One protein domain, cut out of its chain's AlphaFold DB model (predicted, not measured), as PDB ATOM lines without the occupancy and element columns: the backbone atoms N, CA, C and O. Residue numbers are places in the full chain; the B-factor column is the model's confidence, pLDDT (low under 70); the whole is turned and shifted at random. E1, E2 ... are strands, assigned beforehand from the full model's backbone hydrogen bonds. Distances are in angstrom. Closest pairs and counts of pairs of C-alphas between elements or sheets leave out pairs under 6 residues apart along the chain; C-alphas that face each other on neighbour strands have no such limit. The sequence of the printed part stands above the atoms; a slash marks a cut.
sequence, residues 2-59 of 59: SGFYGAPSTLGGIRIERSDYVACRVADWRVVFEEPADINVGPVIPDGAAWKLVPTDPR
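AT A GLANCE: This is residues 2 to 59 of the 59 residues of an uncharacterized protein of Synechococcus sp. CPC100 (UniProt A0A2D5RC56). There is little regular structure here: a small, three-stranded antiparallel sheet, then a long unnamed stretch, residues 27 to 59, that swings out in a wide loop and comes back past E3. Residues 34 to 41 stick out. Of 58 printed residues, 11 lie in E1, E2 and E3, in that order along the chain and across the sheet; the class is all strand. The outline is flat, 36 by 32 by 15 A, and only just loose, close to compact, with a radius of gyration of the C-alphas of 12.5 A.

HOW THE PARTS SIT: Start at E1, residues 5 to 8, an edge strand antiparallel to E2, residues 14 to 17, at 153 degrees; N 5 and O 17 are 2.9 A apart, within hydrogen-bond range. E3, residues 24 to 26, is the other edge strand, antiparallel to E2 at 152 degrees; look for N 14 and O 26, 2.8 A apart, within hydrogen-bond range. Both pairs are hairpins, together a meander, each strand the antiparallel neighbour of the one before.

IN THESE COORDINATES: Find C-alpha 5 at (-47.765, 65.420, 10.641); E1 runs 10.5 A from there. E2 spans 9.8 A; E3 spans 6.8 A, ending at C-alpha 26, (-56.991, 73.862, 12.816).

THE WHOLE: The farthest C-alphas, of Asp 38 and Arg 59, are 36.8 A apart. The printed part has no cut, and no link is long. Confidence is under 70 at residue 2 and residues 56 to 59.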
ATOM      1  N   SER A   2     -46.418  56.212   8.253       69.56
ATOM      2  CA  SER A   2     -47.880  56.138   8.156       69.56
ATOM      3  C   SER A   2     -48.487  57.043   9.225       69.56
ATOM      4  O   SER A   2     -48.686  56.602  10.351       69.56
ATOM      5  N   GLY A   3     -48.725  58.312   8.900       82.56
ATOM      6  CA  GLY A   3     -49.345  59.253   9.829       82.56
ATOM      7  C   GLY A   3     -49.558  60.633   9.218       82.56
ATOM      8  O   GLY A   3     -48.999  60.952   8.169       82.56
ATOM      9  N   PHE A   4     -50.389  61.435   9.877       86.94
ATOM     10  CA  PHE A   4     -50.446  62.875   9.650       86.94
ATOM     11  C   PHE A   4     -49.347  63.546  10.478       86.94
ATOM     12  O   PHE A   4     -49.088  63.135  11.608       86.94
ATOM     13  N   TYR A   5     -48.710  64.572   9.922       90.12
ATOM     14  CA  TYR A   5     -47.765  65.420  10.641       90.12
ATOM     15  C   TYR A   5     -48.473  66.697  11.092       90.12
ATOM     16  O   TYR A   5     -49.101  67.366  10.273       90.12
ATOM     17  N   GLY A   6     -48.396  67.017  12.384       89.88
ATOM     18  CA  GLY A   6     -48.953  68.237  12.963       89.88
ATOM     19  C   GLY A   6     -47.846  69.124  13.523       89.88
ATOM     20  O   GLY A   6     -47.052  68.654  14.334       89.88
ATOM     21  N   ALA A   7     -47.806  70.396  13.125       90.94
ATOM     22  CA  ALA A   7     -46.862  71.380  13.658       90.94
ATOM     23  C   ALA A   7     -47.512  72.764  13.837       90.94
ATOM     24  O   ALA A   7     -48.446  73.098  13.102       90.94
ATOM     25  N   PRO A   8     -47.031  73.595  14.779       91.06
ATOM     26  CA  PRO A   8     -47.468  74.985  14.890       91.06
ATOM     27  C   PRO A   8     -47.268  75.756  13.575       91.06
ATOM     28  O   PRO A   8     -46.218  75.650  12.942       91.06
ATOM     29  N   SER A   9     -48.269  76.537  13.161       88.75
ATOM     30  CA  SER A   9     -48.183  77.419  11.985       88.75
ATOM     31  C   SER A   9     -47.808  78.843  12.391       88.75
ATOM     32  O   SER A   9     -48.264  79.351  13.414       88.75
ATOM     33  N   THR A  10     -47.051  79.526  11.532       86.81
ATOM     34  CA  THR A  10     -46.725  80.960  11.649       86.81
ATOM     35  C   THR A  10     -47.962  81.860  11.611       86.81
ATOM     36  O   THR A  10     -47.938  82.960  12.153       86.81
ATOM     37  N   LEU A  11     -49.061  81.390  11.014       86.00
ATOM     38  CA  LEU A  11     -50.344  82.092  10.965       86.00
ATOM     39  C   LEU A  11     -51.227  81.805  12.198       86.00
ATOM     40  O   LEU A  11     -52.357  82.297  12.259       86.00
ATOM     41  N   GLY A  12     -50.761  80.974  13.138       87.69
ATOM     42  CA  GLY A  12     -51.490  80.509  14.323       87.69
ATOM     43  C   GLY A  12     -52.183  79.151  14.140       87.69
ATOM     44  O   GLY A  12     -52.509  78.746  13.023       87.69
ATOM     45  N   GLY A  13     -52.435  78.445  15.245       90.25
ATOM     46  CA  GLY A  13     -52.998  77.090  15.241       90.25
ATOM     47  C   GLY A  13     -52.013  76.014  14.767       90.25
ATOM     48  O   GLY A  13     -50.804  76.240  14.700       90.25
ATOM     49  N   ILE A  14     -52.540  74.836  14.432       91.75
ATOM     50  CA  ILE A  14     -51.762  73.657  14.030       91.75
ATOM     51  C   ILE A  14     -51.990  73.363  12.550       91.75
ATOM     52  O   ILE A  14     -53.126  73.179  12.106       91.75
ATOM     53  N   ARG A  15     -50.899  73.308  11.783       91.00
ATOM     54  CA  ARG A  15     -50.880  72.845  10.398       91.00
ATOM     55  C   ARG A  15     -50.754  71.327  10.385       91.00
ATOM     56  O   ARG A  15     -49.813  70.783  10.956       91.00
ATOM     57  N   ILE A  16     -51.706  70.671   9.733       90.50
ATOM     58  CA  ILE A  16     -51.762  69.221   9.576       90.50
ATOM     59  C   ILE A  16     -51.474  68.882   8.116       90.50
ATOM     60  O   ILE A  16     -52.114  69.416   7.204       90.50
ATOM     61  N   GLU A  17     -50.519  67.983   7.898       91.12
ATOM     62  CA  GLU A  17     -50.033  67.613   6.574       91.12
ATOM     63  C   GLU A  17     -49.906  66.105   6.394       91.12
ATOM     64  O   GLU A  17     -49.566  65.356   7.311       91.12
ATOM     65  N   ARG A  18     -50.151  65.672   5.160       89.94
ATOM     66  CA  ARG A  18     -49.825  64.345   4.645       89.94
ATOM     67  C   ARG A  18     -49.663  64.458   3.131       89.94
ATOM     68  O   ARG A  18     -50.404  65.210   2.507       89.94
ATOM     69  N   SER A  19     -48.735  63.700   2.547       88.12
ATOM     70  CA  SER A  19     -48.423  63.733   1.105       88.12
ATOM     71  C   SER A  19     -49.648  63.594   0.199       88.12
ATOM     72  O   SER A  19     -49.721  64.233  -0.845       88.12
ATOM     73  N   ASP A  20     -50.611  62.775   0.621       92.00
ATOM     74  CA  ASP A  20     -51.765  62.383  -0.194       92.00
ATOM     75  C   ASP A  20     -52.977  63.312   0.006       92.00
ATOM     76  O   ASP A  20     -54.022  63.106  -0.609       92.00
ATOM     77  N   TYR A  21     -52.874  64.312   0.890       87.81
ATOM     78  CA  TYR A  21     -53.986  65.179   1.282       87.81
ATOM     79  C   TYR A  21     -53.624  66.657   1.155       87.81
ATOM     80  O   TYR A  21     -52.470  67.069   1.252       87.81
ATOM     81  N   VAL A  22     -54.650  67.488   0.974       87.50
ATOM     82  CA  VAL A  22     -54.492  68.941   1.054       87.50
ATOM     83  C   VAL A  22     -54.169  69.312   2.498       87.50
ATOM     84  O   VAL A  22     -54.928  68.973   3.409       87.50
ATOM     85  N   ALA A  23     -53.053  70.018   2.694       88.50
ATOM     86  CA  ALA A  23     -52.688  70.560   3.995       88.50
ATOM     87  C   ALA A  23     -53.830  71.416   4.553       88.50
ATOM     88  O   ALA A  23     -54.476  72.171   3.821       88.50
ATOM     89  N   CYS A  24     -54.083  71.314   5.852       88.19
ATOM     90  CA  CYS A  24     -55.118  72.097   6.515       88.19
ATOM     91  C   CYS A  24     -54.599  72.689   7.823       88.19
ATOM     92  O   CYS A  24     -53.555  72.290   8.336       88.19
ATOM     93  N   ARG A  25     -55.320  73.682   8.346       90.50
ATOM     94  CA  ARG A  25     -54.993  74.336   9.609       90.50
ATOM     95  C   ARG A  25     -56.202  74.319  10.526       90.50
ATOM     96  O   ARG A  25     -57.317  74.656  10.119       90.50
ATOM     97  N   VAL A  26     -55.978  73.906  11.762       90.88
ATOM     98  CA  VAL A  26     -56.991  73.862  12.816       90.88
ATOM     99  C   VAL A  26     -56.540  74.725  13.983       90.88
ATOM    100  O   VAL A  26     -55.351  75.009  14.124       90.88
ATOM    101  N   ALA A  27     -57.489  75.181  14.795       91.38
ATOM    102  CA  ALA A  27     -57.147  75.864  16.033       91.38
ATOM    103  C   ALA A  27     -56.391  74.918  16.980       91.38
ATOM    104  O   ALA A  27     -56.581  73.702  16.945       91.38
ATOM    105  N   ASP A  28     -55.534  75.498  17.806       89.38
ATOM    106  CA  ASP A  28     -54.716  74.820  18.811       89.38
ATOM    107  C   ASP A  28     -55.541  73.956  19.773       89.38
ATOM    108  O   ASP A  28     -55.220  72.788  19.958       89.38
ATOM    109  N   TRP A  29     -56.665  74.468  20.280       88.81
ATOM    110  CA  TRP A  29     -57.546  73.744  21.208       88.81
ATOM    111  C   TRP A  29     -58.164  72.456  20.629       88.81
ATOM    112  O   TRP A  29     -58.742  71.661  21.367       88.81
ATOM    113  N   ARG A  30     -58.064  72.231  19.311       88.69
ATOM    114  CA  ARG A  30     -58.560  71.012  18.648       88.69
ATOM    115  C   ARG A  30     -57.540  69.884  18.580       88.69
ATOM    116  O   ARG A  30     -57.899  68.795  18.137       88.69
ATOM    117  N   VAL A  31     -56.288  70.143  18.941       86.50
ATOM    118  CA  VAL A  31     -55.206  69.167  18.826       86.50
ATOM    119  C   VAL A  31     -54.580  68.964  20.189       86.50
ATOM    120  O   VAL A  31     -54.146  69.907  20.842       86.50
ATOM    121  N   VAL A  32     -54.501  67.704  20.588       84.19
ATOM    122  CA  VAL A  32     -53.802  67.270  21.789       84.19
ATOM    123  C   VAL A  32     -52.700  66.318  21.324       84.19
ATOM    124  O   VAL A  32     -52.946  65.445  20.494       84.19
ATOM    125  N   PHE A  33     -51.466  66.542  21.783       79.44
ATOM    126  CA  PHE A  33     -50.290  65.734  21.408       79.44
ATOM    127  C   PHE A  33     -50.045  64.561  22.369       79.44
ATOM    128  O   PHE A  33     -49.037  63.865  22.268       79.44
ATOM    129  N   GLU A  34     -50.975  64.352  23.293       84.56
ATOM    130  CA  GLU A  34     -51.037  63.234  24.222       84.56
ATOM    131  C   GLU A  34     -52.306  62.418  23.966       84.56
ATOM    132  O   GLU A  34     -53.298  62.916  23.427       84.56
ATOM    133  N   GLU A  35     -52.257  61.139  24.317       84.69
ATOM    134  CA  GLU A  35     -53.419  60.265  24.219       84.69
ATOM    135  C   GLU A  35     -54.471  60.683  25.263       84.69
ATOM    136  O   GLU A  35     -54.116  60.916  26.423       84.69
ATOM    137  N   PRO A  36     -55.758  60.811  24.889       86.75
ATOM    138  CA  PRO A  36     -56.791  61.202  25.835       86.75
ATOM    139  C   PRO A  36     -56.992  60.117  26.897       86.75
ATOM    140  O   PRO A  36     -57.075  58.932  26.583       86.75
ATOM    141  N   ALA A  37     -57.152  60.532  28.155       89.19
ATOM    142  CA  ALA A  37     -57.438  59.615  29.260       89.19
ATOM    143  C   ALA A  37     -58.808  58.914  29.123       89.19
ATOM    144  O   ALA A  37     -58.972  57.791  29.593       89.19
ATOM    145  N   ASP A  38     -59.779  59.566  28.472       91.06
ATOM    146  CA  ASP A  38     -61.085  59.000  28.116       91.06
ATOM    147  C   ASP A  38     -61.467  59.426  26.693       91.06
ATOM    148  O   ASP A  38     -61.649  60.608  26.406       91.06
ATOM    149  N   ILE A  39     -61.615  58.448  25.796       88.88
ATOM    150  CA  ILE A  39     -61.967  58.667  24.386       88.88
ATOM    151  C   ILE A  39     -63.377  59.247  24.193       88.88
ATOM    152  O   ILE A  39     -63.680  59.795  23.133       88.88
ATOM    153  N   ASN A  40     -64.247  59.139  25.199       91.88
ATOM    154  CA  ASN A  40     -65.606  59.679  25.145       91.88
ATOM    155  C   ASN A  40     -65.671  61.153  25.563       91.88
ATOM    156  O   ASN A  40     -66.727  61.779  25.440       91.88
ATOM    157  N   VAL A  41     -64.560  61.718  26.043       87.19
ATOM    158  CA  VAL A  41     -64.470  63.115  26.459       87.19
ATOM    159  C   VAL A  41     -63.752  63.916  25.376       87.19
ATOM    160  O   VAL A  41     -62.567  63.738  25.112       87.19
ATOM    161  N   GLY A  42     -64.497  64.814  24.731       83.38
ATOM    162  CA  GLY A  42     -63.939  65.751  23.758       83.38
ATOM    163  C   GLY A  42     -63.131  66.883  24.411       83.38
ATOM    164  O   GLY A  42     -63.226  67.101  25.620       83.38
ATOM    165  N   PRO A  43     -62.363  67.649  23.617       82.81
ATOM    166  CA  PRO A  43     -61.635  68.813  24.115       82.81
ATOM    167  C   PRO A  43     -62.591  69.921  24.579       82.81
ATOM    168  O   PRO A  43     -63.692  70.083  24.044       82.81
ATOM    169  N   VAL A  44     -62.143  70.730  25.541       87.00
ATOM    170  CA  VAL A  44     -62.871  71.926  25.983       87.00
ATOM    171  C   VAL A  44     -62.835  72.971  24.870       87.00
ATOM    172  O   VAL A  44     -61.764  73.355  24.405       87.00
ATOM    173  N   ILE A  45     -64.012  73.432  24.447       90.50
ATOM    174  CA  ILE A  45     -64.156  74.459  23.413       90.50
ATOM    175  C   ILE A  45     -64.126  75.837  24.091       90.50
ATOM    176  O   ILE A  45     -64.999  76.099  24.919       90.50
ATOM    177  N   PRO A  46     -63.170  76.726  23.761       91.31
ATOM    178  CA  PRO A  46     -63.151  78.085  24.301       91.31
ATOM    179  C   PRO A  46     -64.348  78.934  23.840       91.31
ATOM    180  O   PRO A  46     -64.864  78.756  22.731       91.31
ATOM    181  N   ASP A  47     -64.740  79.924  24.643       93.38
ATOM    182  CA  ASP A  47     -65.758  80.901  24.244       93.38
ATOM    183  C   ASP A  47     -65.294  81.705  23.021       93.38
ATOM    184  O   ASP A  47     -64.182  82.232  22.976       93.38
ATOM    185  N   GLY A  48     -66.147  81.786  21.995       89.06
ATOM    186  CA  GLY A  48     -65.814  82.464  20.735       89.06
ATOM    187  C   GLY A  48     -64.773  81.735  19.875       89.06
ATOM    188  O   GLY A  48     -64.194  82.341  18.972       89.06
ATOM    189  N   ALA A  49     -64.523  80.447  20.131       86.88
ATOM    190  CA  ALA A  49     -63.508  79.677  19.426       86.88
ATOM    191  C   ALA A  49     -63.696  79.642  17.900       86.88
ATOM    192  O   ALA A  49     -64.765  79.324  17.369       86.88
ATOM    193  N   ALA A  50     -62.597  79.863  17.176       85.00
ATOM    194  CA  ALA A  50     -62.531  79.626  15.741       85.00
ATOM    195  C   ALA A  50     -62.448  78.117  15.455       85.00
ATOM    196  O   ALA A  50     -61.510  77.438  15.868       85.00
ATOM    197  N   TRP A  51     -63.424  77.583  14.715       76.50
ATOM    198  CA  TRP A  51     -63.528  76.144  14.429       76.50
ATOM    199  C   TRP A  51     -62.535  75.654  13.372       76.50
ATOM    200  O   TRP A  51     -62.089  74.504  13.404       76.50
ATOM    201  N   LYS A  52     -62.196  76.518  12.417       72.56
ATOM    202  CA  LYS A  52     -61.271  76.232  11.322       72.56
ATOM    203  C   LYS A  52     -60.525  77.505  10.961       72.56
ATOM    204  O   LYS A  52     -61.137  78.564  10.854       72.56
ATOM    205  N   LEU A  53     -59.221  77.378  10.738       81.69
ATOM    206  CA  LEU A  53     -58.384  78.484  10.302       81.69
ATOM    207  C   LEU A  53     -58.121  78.344   8.802       81.69
ATOM    208  O   LEU A  53     -57.673  77.306   8.316       81.69
ATOM    209  N   VAL A  54     -58.427  79.400   8.063       77.44
ATOM    210  CA  VAL A  54     -58.091  79.573   6.646       77.44
ATOM    211  C   VAL A  54     -57.357  80.909   6.514       77.44
ATOM    212  O   VAL A  54     -57.701  81.831   7.256       77.44
ATOM    213  N   PRO A  55     -56.353  81.070   5.633       74.56
ATOM    214  CA  PRO A  55     -55.768  80.114   4.683       74.56
ATOM    215  C   PRO A  55     -54.588  79.309   5.276       74.56
ATOM    216  O   PRO A  55     -54.197  79.510   6.428       74.56
ATOM    217  N   THR A  56     -54.041  78.372   4.498       65.38
ATOM    218  CA  THR A  56     -52.757  77.694   4.762       65.38
ATOM    219  C   THR A  56     -51.607  78.479   4.132       65.38
ATOM    220  O   THR A  56     -51.797  79.002   3.035       65.38
ATOM    221  N   ASP A  57     -50.439  78.531   4.785       63.50
ATOM    222  CA  ASP A  57     -49.240  79.209   4.263       63.50
ATOM    223  C   ASP A  57     -48.959  78.858   2.788       63.50
ATOM    224  O   ASP A  57     -49.121  77.681   2.418       63.50
ATOM    225  N   PRO A  58     -48.555  79.843   1.954       60.59
ATOM    226  CA  PRO A  58     -48.074  79.569   0.606       60.59
ATOM    227  C   PRO A  58     -46.872  78.616   0.675       60.59
ATOM    228  O   PRO A  58     -46.047  78.720   1.581       60.59
ATOM    229  N   ARG A  59     -46.847  77.643  -0.243       58.84
ATOM    230  CA  ARG A  59     -45.788  76.627  -0.350       58.84
ATOM    231  C   ARG A  59     -44.446  77.244  -0.712       58.84
ATOM    232  O   ARG A  59     -44.456  78.185  -1.536       58.84
TER     233      ARG A  59